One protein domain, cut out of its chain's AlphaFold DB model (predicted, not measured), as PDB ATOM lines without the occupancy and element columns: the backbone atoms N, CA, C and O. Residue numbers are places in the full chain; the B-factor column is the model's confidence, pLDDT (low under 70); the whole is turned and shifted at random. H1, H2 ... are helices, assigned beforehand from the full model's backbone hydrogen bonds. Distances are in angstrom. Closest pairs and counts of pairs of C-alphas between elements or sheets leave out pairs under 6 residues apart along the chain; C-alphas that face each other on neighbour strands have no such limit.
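Overview. This is residues 49 to 149 of the 149 residues of an uncharacterized protein of Tigriopus californicus (UniProt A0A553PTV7). A long helix, H1, is the core: H4 crosses it nearly at right angles, H6 runs back along it at a slant, and short H2 packs near its last residues. A wide loop, residues 84 to 112 with tiny H3 in it, swings out beyond this cluster; residues 69 to 74 and 91 to 97 stick out. The printed part has 101 residues, with six named helices, H1 to H6 in order, and no named strand: all helix. It is compact, with a radius of gyration of the C-alphas of 13.6 A, spanning 37 by 31 by 25 A.

Along the chain. H1, residues 49 to 66, is 25.9 A long and begins at C-alpha 49 (199.309, 196.874, 141.534). H6, residues 134 to 147, is 20.2 A long and ends at C-alpha 147 (200.051, 185.101, 150.054). H4, residues 113 to 124, measures 16.5 A. H2 is residues 77 to 83, H3 97 to 100 and H5 126 to 129.

Arrangement. H1 is the hub. It touches H6, closest C-alphas Lys 51 and Ala 145 at 5.1 A, opposite ways at a tilt of 37 degrees, only just steep. Its residues 54 to 62 alone touch H4, about perpendicular at 78 degrees, closest C-alphas Asp 57 and Ala 118 at 5.1 A. Its residues 64 to 65 alone touch H2, closest C-alphas Val 64 and Gly 79 at 5.1 A. H5 touches H6, closest C-alphas Leu 128 and Ala 140 at 5.5 A. H3 touches no helix. Every O i to N i+4 pair is within hydrogen-bond range in H1, H2, H4 and H6; H3 and H5 are too short for one.

Size, cuts and confidence. The C-alphas farthest apart, Ser 72 and Lys 149, are 40.3 A apart. The printed part has no cut. The links H2 to H3 and H3 to H4 are long. Mean pLDDT of the printed part is 70.6; 41 residues are under 70, among them 67 to 77 and 84 to 104.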
ATOM      1  N   LEU A  49     200.208 196.942 142.685       77.75
ATOM      2  CA  LEU A  49     199.309 196.874 141.534       77.75
ATOM      3  C   LEU A  49     198.886 195.427 141.243       77.75
ATOM      4  O   LEU A  49     197.702 195.162 141.060       77.75
ATOM      5  N   TYR A  50     199.815 194.469 141.325       79.00
ATOM      6  CA  TYR A  50     199.483 193.052 141.154       79.00
ATOM      7  C   TYR A  50     198.498 192.547 142.220       79.00
ATOM      8  O   TYR A  50     197.580 191.801 141.895       79.00
ATOM      9  N   LYS A  51     198.628 192.984 143.485       81.62
ATOM     10  CA  LYS A  51     197.700 192.606 144.565       81.62
ATOM     11  C   LYS A  51     196.299 193.145 144.290       81.62
ATOM     12  O   LYS A  51     195.323 192.523 144.698       81.62
ATOM     13  N   LEU A  52     196.185 194.294 143.621       83.00
ATOM     14  CA  LEU A  52     194.902 194.848 143.191       83.00
ATOM     15  C   LEU A  52     194.297 194.032 142.045       83.00
ATOM     16  O   LEU A  52     193.123 193.683 142.133       83.00
ATOM     17  N   VAL A  53     195.096 193.671 141.036       84.56
ATOM     18  CA  VAL A  53     194.652 192.837 139.903       84.56
ATOM     19  C   VAL A  53     194.190 191.463 140.388       84.56
ATOM     20  O   VAL A  53     193.057 191.078 140.136       84.56
ATOM     21  N   VAL A  54     194.989 190.782 141.214       86.00
ATOM     22  CA  VAL A  54     194.631 189.473 141.790       86.00
ATOM     23  C   VAL A  54     193.337 189.542 142.608       86.00
ATOM     24  O   VAL A  54     192.513 188.632 142.547       86.00
ATOM     25  N   ARG A  55     193.120 190.623 143.371       86.94
ATOM     26  CA  ARG A  55     191.857 190.829 144.103       86.94
ATOM     27  C   ARG A  55     190.679 191.044 143.161       86.94
ATOM     28  O   ARG A  55     189.595 190.551 143.460       86.94
ATOM     29  N   ALA A  56     190.874 191.804 142.087       87.12
ATOM     30  CA  ALA A  56     189.837 192.067 141.099       87.12
ATOM     31  C   ALA A  56     189.438 190.771 140.383       87.12
ATOM     32  O   ALA A  56     188.260 190.431 140.390       87.12
ATOM     33  N   ASP A  57     190.413 189.998 139.904       87.25
ATOM     34  CA  ASP A  57     190.182 188.721 139.224       87.25
ATOM     35  C   ASP A  57     189.494 187.701 140.144       87.25
ATOM     36  O   ASP A  57     188.552 187.027 139.733       87.25
ATOM     37  N   ALA A  58     189.900 187.626 141.418       86.25
ATOM     38  CA  ALA A  58     189.241 186.783 142.419       86.25
ATOM     39  C   ALA A  58     187.773 187.184 142.641       86.25
ATOM     40  O   ALA A  58     186.885 186.337 142.731       86.25
ATOM     41  N   MET A  59     187.505 188.488 142.740       89.06
ATOM     42  CA  MET A  59     186.149 188.993 142.931       89.06
ATOM     43  C   MET A  59     185.279 188.777 141.698       89.06
ATOM     44  O   MET A  59     184.103 188.456 141.856       89.06
ATOM     45  N   GLU A  60     185.830 188.938 140.497       85.31
ATOM     46  CA  GLU A  60     185.121 188.627 139.258       85.31
ATOM     47  C   GLU A  60     184.809 187.133 139.169       85.31
ATOM     48  O   GLU A  60     183.650 186.792 138.965       85.31
ATOM     49  N   ALA A  61     185.761 186.241 139.464       84.44
ATOM     50  CA  ALA A  61     185.501 184.798 139.527       84.44
ATOM     51  C   ALA A  61     184.329 184.460 140.471       84.44
ATOM     52  O   ALA A  61     183.413 183.726 140.104       84.44
ATOM     53  N   TRP A  62     184.325 185.053 141.672       87.00
ATOM     54  CA  TRP A  62     183.270 184.838 142.664       87.00
ATOM     55  C   TRP A  62     181.905 185.367 142.220       87.00
ATOM     56  O   TRP A  62     180.901 184.669 142.368       87.00
ATOM     57  N   LYS A  63     181.856 186.585 141.665       84.25
ATOM     58  CA  LYS A  63     180.615 187.171 141.135       84.25
ATOM     59  C   LYS A  63     180.066 186.331 139.997       84.25
ATOM     60  O   LYS A  63     178.873 186.087 139.950       84.25
ATOM     61  N   VAL A  64     180.934 185.916 139.085       80.69
ATOM     62  CA  VAL A  64     180.565 185.141 137.908       80.69
ATOM     63  C   VAL A  64     179.951 183.796 138.312       80.69
ATOM     64  O   VAL A  64     178.936 183.414 137.738       80.69
ATOM     65  N   PHE A  65     180.498 183.133 139.333       78.81
ATOM     66  CA  PHE A  65     179.924 181.906 139.894       78.81
ATOM     67  C   PHE A  65     178.559 182.132 140.569       78.81
ATOM     68  O   PHE A  65     177.661 181.317 140.427       78.81
ATOM     69  N   HIS A  66     178.380 183.238 141.298       76.38
ATOM     70  CA  HIS A  66     177.137 183.504 142.042       76.38
ATOM     71  C   HIS A  66     176.048 184.211 141.220       76.38
ATOM     72  O   HIS A  66     174.899 184.263 141.649       76.38
ATOM     73  N   ASN A  67     176.393 184.786 140.067       67.69
ATOM     74  CA  ASN A  67     175.471 185.511 139.190       67.69
ATOM     75  C   ASN A  67     175.031 184.677 137.974       67.69
ATOM     76  O   ASN A  67     174.303 185.177 137.126       67.69
ATOM     77  N   SER A  68     175.456 183.414 137.861       54.94
ATOM     78  CA  SER A  68     175.011 182.513 136.786       54.94
ATOM     79  C   SER A  68     173.568 182.013 136.948       54.94
ATOM     80  O   SER A  68     173.042 181.414 136.015       54.94
ATOM     81  N   ASP A  69     172.940 182.284 138.099       51.00
ATOM     82  CA  ASP A  69     171.581 181.856 138.471       51.00
ATOM     83  C   ASP A  69     170.518 182.965 138.344       51.00
ATOM     84  O   ASP A  69     169.356 182.757 138.705       51.00
ATOM     85  N   SER A  70     170.858 184.161 137.842       44.44
ATOM     86  CA  SER A  70     169.830 185.177 137.592       44.44
ATOM     87  C   SER A  70     168.927 184.687 136.460       44.44
ATOM     88  O   SER A  70     169.355 184.656 135.312       44.44
ATOM     89  N   GLY A  71     167.691 184.286 136.775       45.19
ATOM     90  CA  GLY A  71     166.719 183.636 135.879       45.19
ATOM     91  C   GLY A  71     166.312 184.372 134.587       45.19
ATOM     92  O   GLY A  71     165.355 183.962 133.937       45.19
ATOM     93  N   SER A  72     167.013 185.433 134.187       46.94
ATOM     94  CA  SER A  72     167.045 185.946 132.818       46.94
ATOM     95  C   SER A  72     168.197 185.256 132.084       46.94
ATOM     96  O   SER A  72     169.347 185.510 132.420       46.94
ATOM     97  N   GLY A  73     167.911 184.385 131.115       46.50
ATOM     98  CA  GLY A  73     168.857 183.471 130.445       46.50
ATOM     99  C   GLY A  73     170.091 184.053 129.722       46.50
ATOM    100  O   GLY A  73     170.637 183.384 128.851       46.50
ATOM    101  N   GLU A  74     170.562 185.249 130.064       49.56
ATOM    102  CA  GLU A  74     171.869 185.784 129.692       49.56
ATOM    103  C   GLU A  74     172.901 185.414 130.764       49.56
ATOM    104  O   GLU A  74     173.197 186.176 131.686       49.56
ATOM    105  N   GLN A  75     173.474 184.213 130.659       58.16
ATOM    106  CA  GLN A  75     174.680 183.907 131.423       58.16
ATOM    107  C   GLN A  75     175.792 184.886 131.021       58.16
ATOM    108  O   GLN A  75     176.039 185.115 129.836       58.16
ATOM    109  N   ASN A  76     176.490 185.454 132.010       67.19
ATOM    110  CA  ASN A  76     177.676 186.274 131.764       67.19
ATOM    111  C   ASN A  76     178.659 185.478 130.876       67.19
ATOM    112  O   ASN A  76     178.996 184.353 131.250       67.19
ATOM    113  N   PRO A  77     179.169 186.027 129.755       67.88
ATOM    114  CA  PRO A  77     180.055 185.299 128.841       67.88
ATOM    115  C   PRO A  77     181.316 184.759 129.531       67.88
ATOM    116  O   PRO A  77     181.807 183.686 129.177       67.88
ATOM    117  N   ILE A  78     181.821 185.453 130.559       71.69
ATOM    118  CA  ILE A  78     182.934 184.973 131.392       71.69
ATOM    119  C   ILE A  78     182.501 183.739 132.194       71.69
ATOM    120  O   ILE A  78     183.255 182.776 132.297       71.69
ATOM    121  N   GLY A  79     181.266 183.726 132.701       69.00
ATOM    122  CA  GLY A  79     180.683 182.600 133.431       69.00
ATOM    123  C   GLY A  79     180.367 181.409 132.566       69.00
ATOM    124  O   GLY A  79     180.712 180.299 132.948       69.00
ATOM    125  N   THR A  80     179.830 181.615 131.369       71.00
ATOM    126  CA  THR A  80     179.671 180.529 130.400       71.00
ATOM    127  C   THR A  80     181.025 179.932 130.017       71.00
ATOM    128  O   THR A  80     181.145 178.720 129.883       71.00
ATOM    129  N   THR A  81     182.071 180.755 129.911       72.19
ATOM    130  CA  THR A  81     183.421 180.271 129.581       72.19
ATOM    131  C   THR A  81     184.086 179.532 130.751       72.19
ATOM    132  O   THR A  81     184.791 178.553 130.527       72.19
ATOM    133  N   MET A  82     183.886 179.983 131.996       71.88
ATOM    134  CA  MET A  82     184.499 179.382 133.192       71.88
ATOM    135  C   MET A  82     183.702 178.201 133.763       71.88
ATOM    136  O   MET A  82     184.288 177.229 134.224       71.88
ATOM    137  N   PHE A  83     182.376 178.284 133.763       71.25
ATOM    138  CA  PHE A  83     181.481 177.378 134.492       71.25
ATOM    139  C   PHE A  83     180.390 176.751 133.608       71.25
ATOM    140  O   PHE A  83     179.640 175.903 134.086       71.25
ATOM    141  N   GLY A  84     180.270 177.160 132.341       63.06
ATOM    142  CA  GLY A  84     179.254 176.638 131.427       63.06
ATOM    143  C   GLY A  84     179.517 175.195 130.968       63.06
ATOM    144  O   GLY A  84     180.640 174.692 131.084       63.06
ATOM    145  N   PRO A  85     178.487 174.513 130.424       54.28
ATOM    146  CA  PRO A  85     178.647 173.199 129.811       54.28
ATOM    147  C   PRO A  85     179.639 173.323 128.660       54.28
ATOM    148  O   PRO A  85     179.499 174.191 127.793       54.28
ATOM    149  N   VAL A  86     180.684 172.497 128.667       50.38
ATOM    150  CA  VAL A  86     181.793 172.716 127.742       50.38
ATOM    151  C   VAL A  86     181.398 172.232 126.348       50.38
ATOM    152  O   VAL A  86     181.537 171.063 126.003       50.38
ATOM    153  N   GLY A  87     180.865 173.167 125.562       43.69
ATOM    154  CA  GLY A  87     180.314 172.942 124.225       43.69
ATOM    155  C   GLY A  87     180.504 174.110 123.254       43.69
ATOM    156  O   GLY A  87     180.042 174.033 122.123       43.69
ATOM    157  N   THR A  88     181.224 175.165 123.645       46.28
ATOM    158  CA  THR A  88     181.702 176.219 122.726       46.28
ATOM    159  C   THR A  88     183.220 176.171 122.502       46.28
ATOM    160  O   THR A  88     183.768 177.076 121.880       46.28
ATOM    161  N   GLY A  89     183.915 175.099 122.934       40.12
ATOM    162  CA  GLY A  89     185.318 174.918 122.535       40.12
ATOM    163  C   GLY A  89     186.144 173.723 123.034       40.12
ATOM    164  O   GLY A  89     187.160 173.453 122.403       40.12
ATOM    165  N   ILE A  90     185.808 172.993 124.111       43.78
ATOM    166  CA  ILE A  90     186.651 171.863 124.585       43.78
ATOM    167  C   ILE A  90     185.794 170.729 125.176       43.78
ATOM    168  O   ILE A  90     185.453 170.745 126.345       43.78
ATOM    169  N   SER A  91     185.459 169.723 124.371       38.72
ATOM    170  CA  SER A  91     184.635 168.555 124.723       38.72
ATOM    171  C   SER A  91     184.699 168.097 126.192       38.72
ATOM    172  O   SER A  91     185.729 167.623 126.673       38.72
ATOM    173  N   GLN A  92     183.556 168.162 126.879       47.69
ATOM    174  CA  GLN A  92     183.336 167.663 128.241       47.69
ATOM    175  C   GLN A  92     183.112 166.134 128.297       47.69
ATOM    176  O   GLN A  92     182.347 165.647 129.121       47.69
ATOM    177  N   ASP A  93     183.766 165.348 127.435       38.78
ATOM    178  CA  ASP A  93     183.394 163.934 127.217       38.78
ATOM    179  C   ASP A  93     184.111 162.930 128.145       38.78
ATOM    180  O   ASP A  93     184.057 161.713 127.985       38.78
ATOM    181  N   ARG A  94     184.803 163.427 129.174       43.34
ATOM    182  CA  ARG A  94     185.311 162.596 130.269       43.34
ATOM    183  C   ARG A  94     185.238 163.374 131.565       43.34
ATOM    184  O   ARG A  94     185.869 164.419 131.698       43.34
ATOM    185  N   SER A  95     184.515 162.834 132.544       44.50
ATOM    186  CA  SER A  95     184.607 163.285 133.933       44.50
ATOM    187  C   SER A  95     186.033 163.034 134.431       44.50
ATOM    188  O   SER A  95     186.393 161.937 134.861       44.50
ATOM    189  N   LEU A  96     186.893 164.039 134.269       52.53
ATOM    190  CA  LEU A  96     188.229 164.054 134.841       52.53
ATOM    191  C   LEU A  96     188.088 164.276 136.349       52.53
ATOM    192  O   LEU A  96     187.191 164.987 136.802       52.53
ATOM    193  N   ARG A  97     188.990 163.691 137.145       50.09
ATOM    194  CA  ARG A  97     188.988 163.795 138.620       50.09
ATOM    195  C   ARG A  97     188.920 165.246 139.139       50.09
ATOM    196  O   ARG A  97     188.468 165.456 140.258       50.09
ATOM    197  N   SER A  98     189.311 166.230 138.326       48.09
ATOM    198  CA  SER A  98     189.190 167.672 138.587       48.09
ATOM    199  C   SER A  98     187.742 168.159 138.738       48.09
ATOM    200  O   SER A  98     187.478 169.027 139.565       48.09
ATOM    201  N   ASN A  99     186.790 167.572 138.005       50.62
ATOM    202  CA  ASN A  99     185.382 167.983 138.041       50.62
ATOM    203  C   ASN A  99     184.710 167.573 139.362       50.62
ATOM    204  O   ASN A  99     183.905 168.322 139.904       50.62
ATOM    205  N   LEU A 100     185.097 166.420 139.924       48.91
ATOM    206  CA  LEU A 100     184.641 165.963 141.246       48.91
ATOM    207  C   LEU A 100     185.196 166.822 142.396       48.91
ATOM    208  O   LEU A 100     184.639 166.811 143.488       48.91
ATOM    209  N   ALA A 101     186.273 167.572 142.147       53.91
ATOM    210  CA  ALA A 101     186.892 168.489 143.102       53.91
ATOM    211  C   ALA A 101     186.437 169.955 142.930       53.91
ATOM    212  O   ALA A 101     187.009 170.837 143.564       53.91
ATOM    213  N   GLY A 102     185.452 170.234 142.063       59.66
ATOM    214  CA  GLY A 102     184.951 171.595 141.820       59.66
ATOM    215  C   GLY A 102     185.929 172.517 141.077       59.66
ATOM    216  O   GLY A 102     185.798 173.739 141.153       59.66
ATOM    217  N   GLN A 103     186.925 171.959 140.377       64.19
ATOM    218  CA  GLN A 103     187.918 172.740 139.641       64.19
ATOM    219  C   GLN A 103     187.432 173.111 138.236       64.19
ATOM    220  O   GLN A 103     186.894 172.283 137.503       64.19
ATOM    221  N   VAL A 104     187.698 174.356 137.847       68.06
ATOM    222  CA  VAL A 104     187.445 174.906 136.512       68.06
ATOM    223  C   VAL A 104     188.605 174.567 135.577       68.06
ATOM    224  O   VAL A 104     189.773 174.697 135.949       68.06
ATOM    225  N   ILE A 105     188.316 174.165 134.341       70.50
ATOM    226  CA  ILE A 105     189.356 173.965 133.325       70.50
ATOM    227  C   ILE A 105     189.967 175.325 132.979       70.50
ATOM    228  O   ILE A 105     189.259 176.250 132.599       70.50
ATOM    229  N   ILE A 106     191.291 175.446 133.085       67.44
ATOM    230  CA  ILE A 106     192.007 176.659 132.679       67.44
ATOM    231  C   ILE A 106     192.227 176.582 131.159       67.44
ATOM    232  O   ILE A 106     192.968 175.700 130.712       67.44
ATOM    233  N   PRO A 107     191.612 177.455 130.339       63.41
ATOM    234  CA  PRO A 107     191.827 177.429 128.898       63.41
ATOM    235  C   PRO A 107     193.268 177.849 128.571       63.41
ATOM    236  O   PRO A 107     193.687 178.967 128.850       63.41
ATOM    237  N   LEU A 108     194.052 176.942 127.980       58.91
ATOM    238  CA  LEU A 108     195.480 177.163 127.694       58.91
ATOM    239  C   LEU A 108     195.749 177.817 126.325       58.91
ATOM    240  O   LEU A 108     196.882 178.207 126.051       58.91
ATOM    241  N   ARG A 109     194.746 177.921 125.438       52.00
ATOM    242  CA  ARG A 109     194.892 178.504 124.091       52.00
ATOM    243  C   ARG A 109     193.708 179.408 123.736       52.00
ATOM    244  O   ARG A 109     192.564 178.999 123.880       52.00
ATOM    245  N   GLY A 110     194.005 180.602 123.215       52.16
ATOM    246  CA  GLY A 110     193.059 181.429 122.452       52.16
ATOM    247  C   GLY A 110     191.990 182.212 123.224       52.16
ATOM    248  O   GLY A 110     191.108 182.761 122.575       52.16
ATOM    249  N   VAL A 111     192.035 182.309 124.559       56.53
ATOM    250  CA  VAL A 111     190.974 182.980 125.337       56.53
ATOM    251  C   VAL A 111     191.538 183.976 126.356       56.53
ATOM    252  O   VAL A 111     192.613 183.786 126.918       56.53
ATOM    253  N   ASN A 112     190.775 185.061 126.523       70.44
ATOM    254  CA  ASN A 112     190.901 186.194 127.439       70.44
ATOM    255  C   ASN A 112     191.727 185.904 128.713       70.44
ATOM    256  O   ASN A 112     191.336 185.073 129.532       70.44
ATOM    257  N   ALA A 113     192.827 186.644 128.912       73.12
ATOM    258  CA  ALA A 113     193.734 186.499 130.059       73.12
ATOM    259  C   ALA A 113     193.008 186.559 131.415       73.12
ATOM    260  O   ALA A 113     193.396 185.860 132.349       73.12
ATOM    261  N   ILE A 114     191.915 187.325 131.499       76.62
ATOM    262  CA  ILE A 114     191.078 187.424 132.699       76.62
ATOM    263  C   ILE A 114     190.488 186.059 133.059       76.62
ATOM    264  O   ILE A 114     190.538 185.669 134.218       76.62
ATOM    265  N   VAL A 115     189.989 185.293 132.082       76.06
ATOM    266  CA  VAL A 115     189.412 183.955 132.308       76.06
ATOM    267  C   VAL A 115     190.479 183.002 132.838       76.06
ATOM    268  O   VAL A 115     190.236 182.276 133.800       76.06
ATOM    269  N   CYS A 116     191.681 183.031 132.261       77.94
ATOM    270  CA  CYS A 116     192.786 182.182 132.701       77.94
ATOM    271  C   CYS A 116     193.219 182.511 134.133       77.94
ATOM    272  O   CYS A 116     193.392 181.604 134.952       77.94
ATOM    273  N   HIS A 117     193.373 183.798 134.455       82.31
ATOM    274  CA  HIS A 117     193.752 184.241 135.794       82.31
ATOM    275  C   HIS A 117     192.646 183.962 136.815       82.31
ATOM    276  O   HIS A 117     192.921 183.349 137.845       82.31
ATOM    277  N   ALA A 118     191.396 184.295 136.502       83.00
ATOM    278  CA  ALA A 118     190.237 184.032 137.346       83.00
ATOM    279  C   ALA A 118     190.057 182.530 137.627       83.00
ATOM    280  O   ALA A 118     189.907 182.147 138.785       83.00
ATOM    281  N   ALA A 119     190.154 181.665 136.609       81.44
ATOM    282  CA  ALA A 119     190.074 180.209 136.771       81.44
ATOM    283  C   ALA A 119     191.230 179.656 137.615       81.44
ATOM    284  O   ALA A 119     191.028 178.812 138.489       81.44
ATOM    285  N   THR A 120     192.444 180.169 137.402       83.50
ATOM    286  CA  THR A 120     193.616 179.783 138.199       83.50
ATOM    287  C   THR A 120     193.422 180.142 139.670       83.50
ATOM    288  O   THR A 120     193.674 179.313 140.544       83.50
ATOM    289  N   ILE A 121     192.960 181.361 139.953       86.19
ATOM    290  CA  ILE A 121     192.712 181.833 141.319       86.19
ATOM    291  C   ILE A 121     191.589 181.028 141.968       86.19
ATOM    292  O   ILE A 121     191.746 180.573 143.100       86.19
ATOM    293  N   TRP A 122     190.493 180.805 141.238       84.94
ATOM    294  CA  TRP A 122     189.358 180.012 141.697       84.94
ATOM    295  C   TRP A 122     189.800 178.623 142.153       84.94
ATOM    296  O   TRP A 122     189.505 178.227 143.276       84.94
ATOM    297  N   ASN A 123     190.592 177.919 141.342       84.00
ATOM    298  CA  ASN A 123     191.083 176.577 141.665       84.00
ATOM    299  C   ASN A 123     192.085 176.544 142.824       84.00
ATOM    300  O   ASN A 123     192.188 175.534 143.517       84.00
ATOM    301  N   GLN A 124     192.855 177.618 143.012       85.25
ATOM    302  CA  GLN A 124     193.881 177.701 144.051       85.25
ATOM    303  C   GLN A 124     193.335 178.128 145.416       85.25
ATOM    304  O   GLN A 124     194.045 177.961 146.407       85.25
ATOM    305  N   TRP A 125     192.121 178.690 145.491       87.62
ATOM    306  CA  TRP A 125     191.600 179.273 146.730       87.62
ATOM    307  C   TRP A 125     190.222 178.723 147.134       87.62
ATOM    308  O   TRP A 125     189.197 179.346 146.852       87.62
ATOM    309  N   PRO A 126     190.175 177.596 147.875       84.00
ATOM    310  CA  PRO A 126     188.926 177.004 148.361       84.00
ATOM    311  C   PRO A 126     188.096 177.944 149.247       84.00
ATOM    312  O   PRO A 126     186.870 177.902 149.223       84.00
ATOM    313  N   GLU A 127     188.740 178.842 149.999       85.12
ATOM    314  CA  GLU A 127     188.037 179.830 150.830       85.12
ATOM    315  C   GLU A 127     187.222 180.828 149.991       85.12
ATOM    316  O   GLU A 127     186.190 181.314 150.451       85.12
ATOM    317  N   LEU A 128     187.661 181.125 148.757       85.88
ATOM    318  CA  LEU A 128     186.881 181.945 147.825       85.88
ATOM    319  C   LEU A 128     185.617 181.198 147.398       85.88
ATOM    320  O   LEU A 128     184.547 181.795 147.335       85.88
ATOM    321  N   GLN A 129     185.748 179.898 147.128       84.31
ATOM    322  CA  GLN A 129     184.643 179.042 146.698       84.31
ATOM    323  C   GLN A 129     183.609 178.856 147.817       84.31
ATOM    324  O   GLN A 129     182.409 178.848 147.566       84.31
ATOM    325  N   ALA A 130     184.066 178.764 149.069       84.56
ATOM    326  CA  ALA A 130     183.205 178.619 150.241       84.56
ATOM    327  C   ALA A 130     182.499 179.925 150.664       84.56
ATOM    328  O   ALA A 130     181.603 179.900 151.516       84.56
ATOM    329  N   ALA A 131     182.893 181.078 150.114       86.44
ATOM    330  CA  ALA A 131     182.333 182.365 150.495       86.44
ATOM    331  C   ALA A 131     180.890 182.522 149.987       86.44
ATOM    332  O   ALA A 131     180.653 182.635 148.792       86.44
ATOM    333  N   LYS A 132     179.924 182.617 150.906       83.94
ATOM    334  CA  LYS A 132     178.488 182.782 150.583       83.94
ATOM    335  C   LYS A 132     178.032 184.236 150.436       83.94
ATOM    336  O   LYS A 132     176.873 184.500 150.141       83.94
ATOM    337  N   SER A 133     178.910 185.197 150.713       87.00
ATOM    338  CA  SER A 133     178.582 186.622 150.661       87.00
ATOM    339  C   SER A 133     179.706 187.423 150.022       87.00
ATOM    340  O   SER A 133     180.884 187.078 150.140       87.00
ATOM    341  N   SER A 134     179.351 188.554 149.409       85.38
ATOM    342  CA  SER A 134     180.334 189.457 148.800       85.38
ATOM    343  C   SER A 134     181.356 189.967 149.827       85.38
ATOM    344  O   SER A 134     182.524 190.168 149.498       85.38
ATOM    345  N   GLY A 135     180.945 190.144 151.090       85.31
ATOM    346  CA  GLY A 135     181.844 190.520 152.185       85.31
ATOM    347  C   GLY A 135     182.887 189.442 152.491       85.31
ATOM    348  O   GLY A 135     184.077 189.752 152.567       85.31
ATOM    349  N   ALA A 136     182.461 188.180 152.595       85.94
ATOM    350  CA  ALA A 136     183.359 187.046 152.820       85.94
ATOM    351  C   ALA A 136     184.314 186.833 151.634       85.94
ATOM    352  O   ALA A 136     185.511 186.633 151.833       85.94
ATOM    353  N   ALA A 137     183.820 186.985 150.403       87.12
ATOM    354  CA  ALA A 137     184.631 186.874 149.195       87.12
ATOM    355  C   ALA A 137     185.708 187.965 149.116       87.12
ATOM    356  O   ALA A 137     186.870 187.677 148.832       87.12
ATOM    357  N   LYS A 138     185.361 189.216 149.457       88.25
ATOM    358  CA  LYS A 138     186.331 190.323 149.538       88.25
ATOM    359  C   LYS A 138     187.427 190.042 150.559       88.25
ATOM    360  O   LYS A 138     188.581 190.401 150.320       88.25
ATOM    361  N   LEU A 139     187.081 189.437 151.696       87.50
ATOM    362  CA  LEU A 139     188.058 189.060 152.713       87.50
ATOM    363  C   LEU A 139     188.984 187.952 152.192       87.50
ATOM    364  O   LEU A 139     190.199 188.131 152.221       87.50
ATOM    365  N   ALA A 140     188.423 186.882 151.625       87.31
ATOM    366  CA  ALA A 140     189.180 185.772 151.045       87.31
ATOM    367  C   ALA A 140     190.130 186.242 149.926       87.31
ATOM    368  O   ALA A 140     191.322 185.940 149.952       87.31
ATOM    369  N   ALA A 141     189.649 187.081 149.003       86.81
ATOM    370  CA  ALA A 141     190.457 187.672 147.936       86.81
ATOM    371  C   ALA A 141     191.602 188.548 148.477       86.81
ATOM    372  O   ALA A 141     192.718 188.545 147.951       86.81
ATOM    373  N   ARG A 142     191.353 189.306 149.556       85.44
ATOM    374  CA  ARG A 142     192.392 190.111 150.215       85.44
ATOM    375  C   ARG A 142     193.467 189.245 150.854       85.44
ATOM    376  O   ARG A 142     194.636 189.626 150.759       85.44
ATOM    377  N   THR A 143     193.078 188.141 151.486       86.69
ATOM    378  CA  THR A 143     193.991 187.165 152.090       86.69
ATOM    379  C   THR A 143     194.839 186.491 151.018       86.69
ATOM    380  O   THR A 143     196.062 186.528 151.112       86.69
ATOM    381  N   PHE A 144     194.227 186.008 149.936       85.19
ATOM    382  CA  PHE A 144     194.940 185.391 148.818       85.19
ATOM    383  C   PHE A 144     195.967 186.331 148.168       85.19
ATOM    384  O   PHE A 144     197.117 185.969 147.944       85.19
ATOM    385  N   ALA A 145     195.608 187.593 147.930       83.69
ATOM    386  CA  ALA A 145     196.554 188.554 147.365       83.69
ATOM    387  C   ALA A 145     197.734 188.887 148.298       83.69
ATOM    388  O   ALA A 145     198.720 189.459 147.849       83.69
ATOM    389  N   ARG A 146     197.651 188.572 149.597       80.38
ATOM    390  CA  ARG A 146     198.784 188.713 150.525       80.38
ATOM    391  C   ARG A 146     199.716 187.502 150.504       80.38
ATOM    392  O   ARG A 146     200.873 187.659 150.870       80.38
ATOM    393  N   THR A 147     199.232 186.323 150.108       79.25
ATOM    394  CA  THR A 147     200.051 185.101 150.054       79.25
ATOM    395  C   THR A 147     200.905 185.026 148.790       79.25
ATOM    396  O   THR A 147     201.951 184.379 148.796       79.25
ATOM    397  N   LYS A 148     200.504 185.715 147.716       67.19
ATOM    398  CA  LYS A 148     201.325 185.906 146.515       67.19
ATOM    399  C   LYS A 148     202.376 186.987 146.798       67.19
ATOM    400  O   LYS A 148     202.003 188.133 147.037       67.19
ATOM    401  N   LYS A 149     203.654 186.593 146.831       54.88
ATOM    402  CA  LYS A 149     204.803 187.504 146.921       54.88
ATOM    403  C   LYS A 149     205.165 188.009 145.537       54.88
ATOM    404  O   LYS A 149     205.314 187.152 144.641       54.88
TER     405      LYS A 149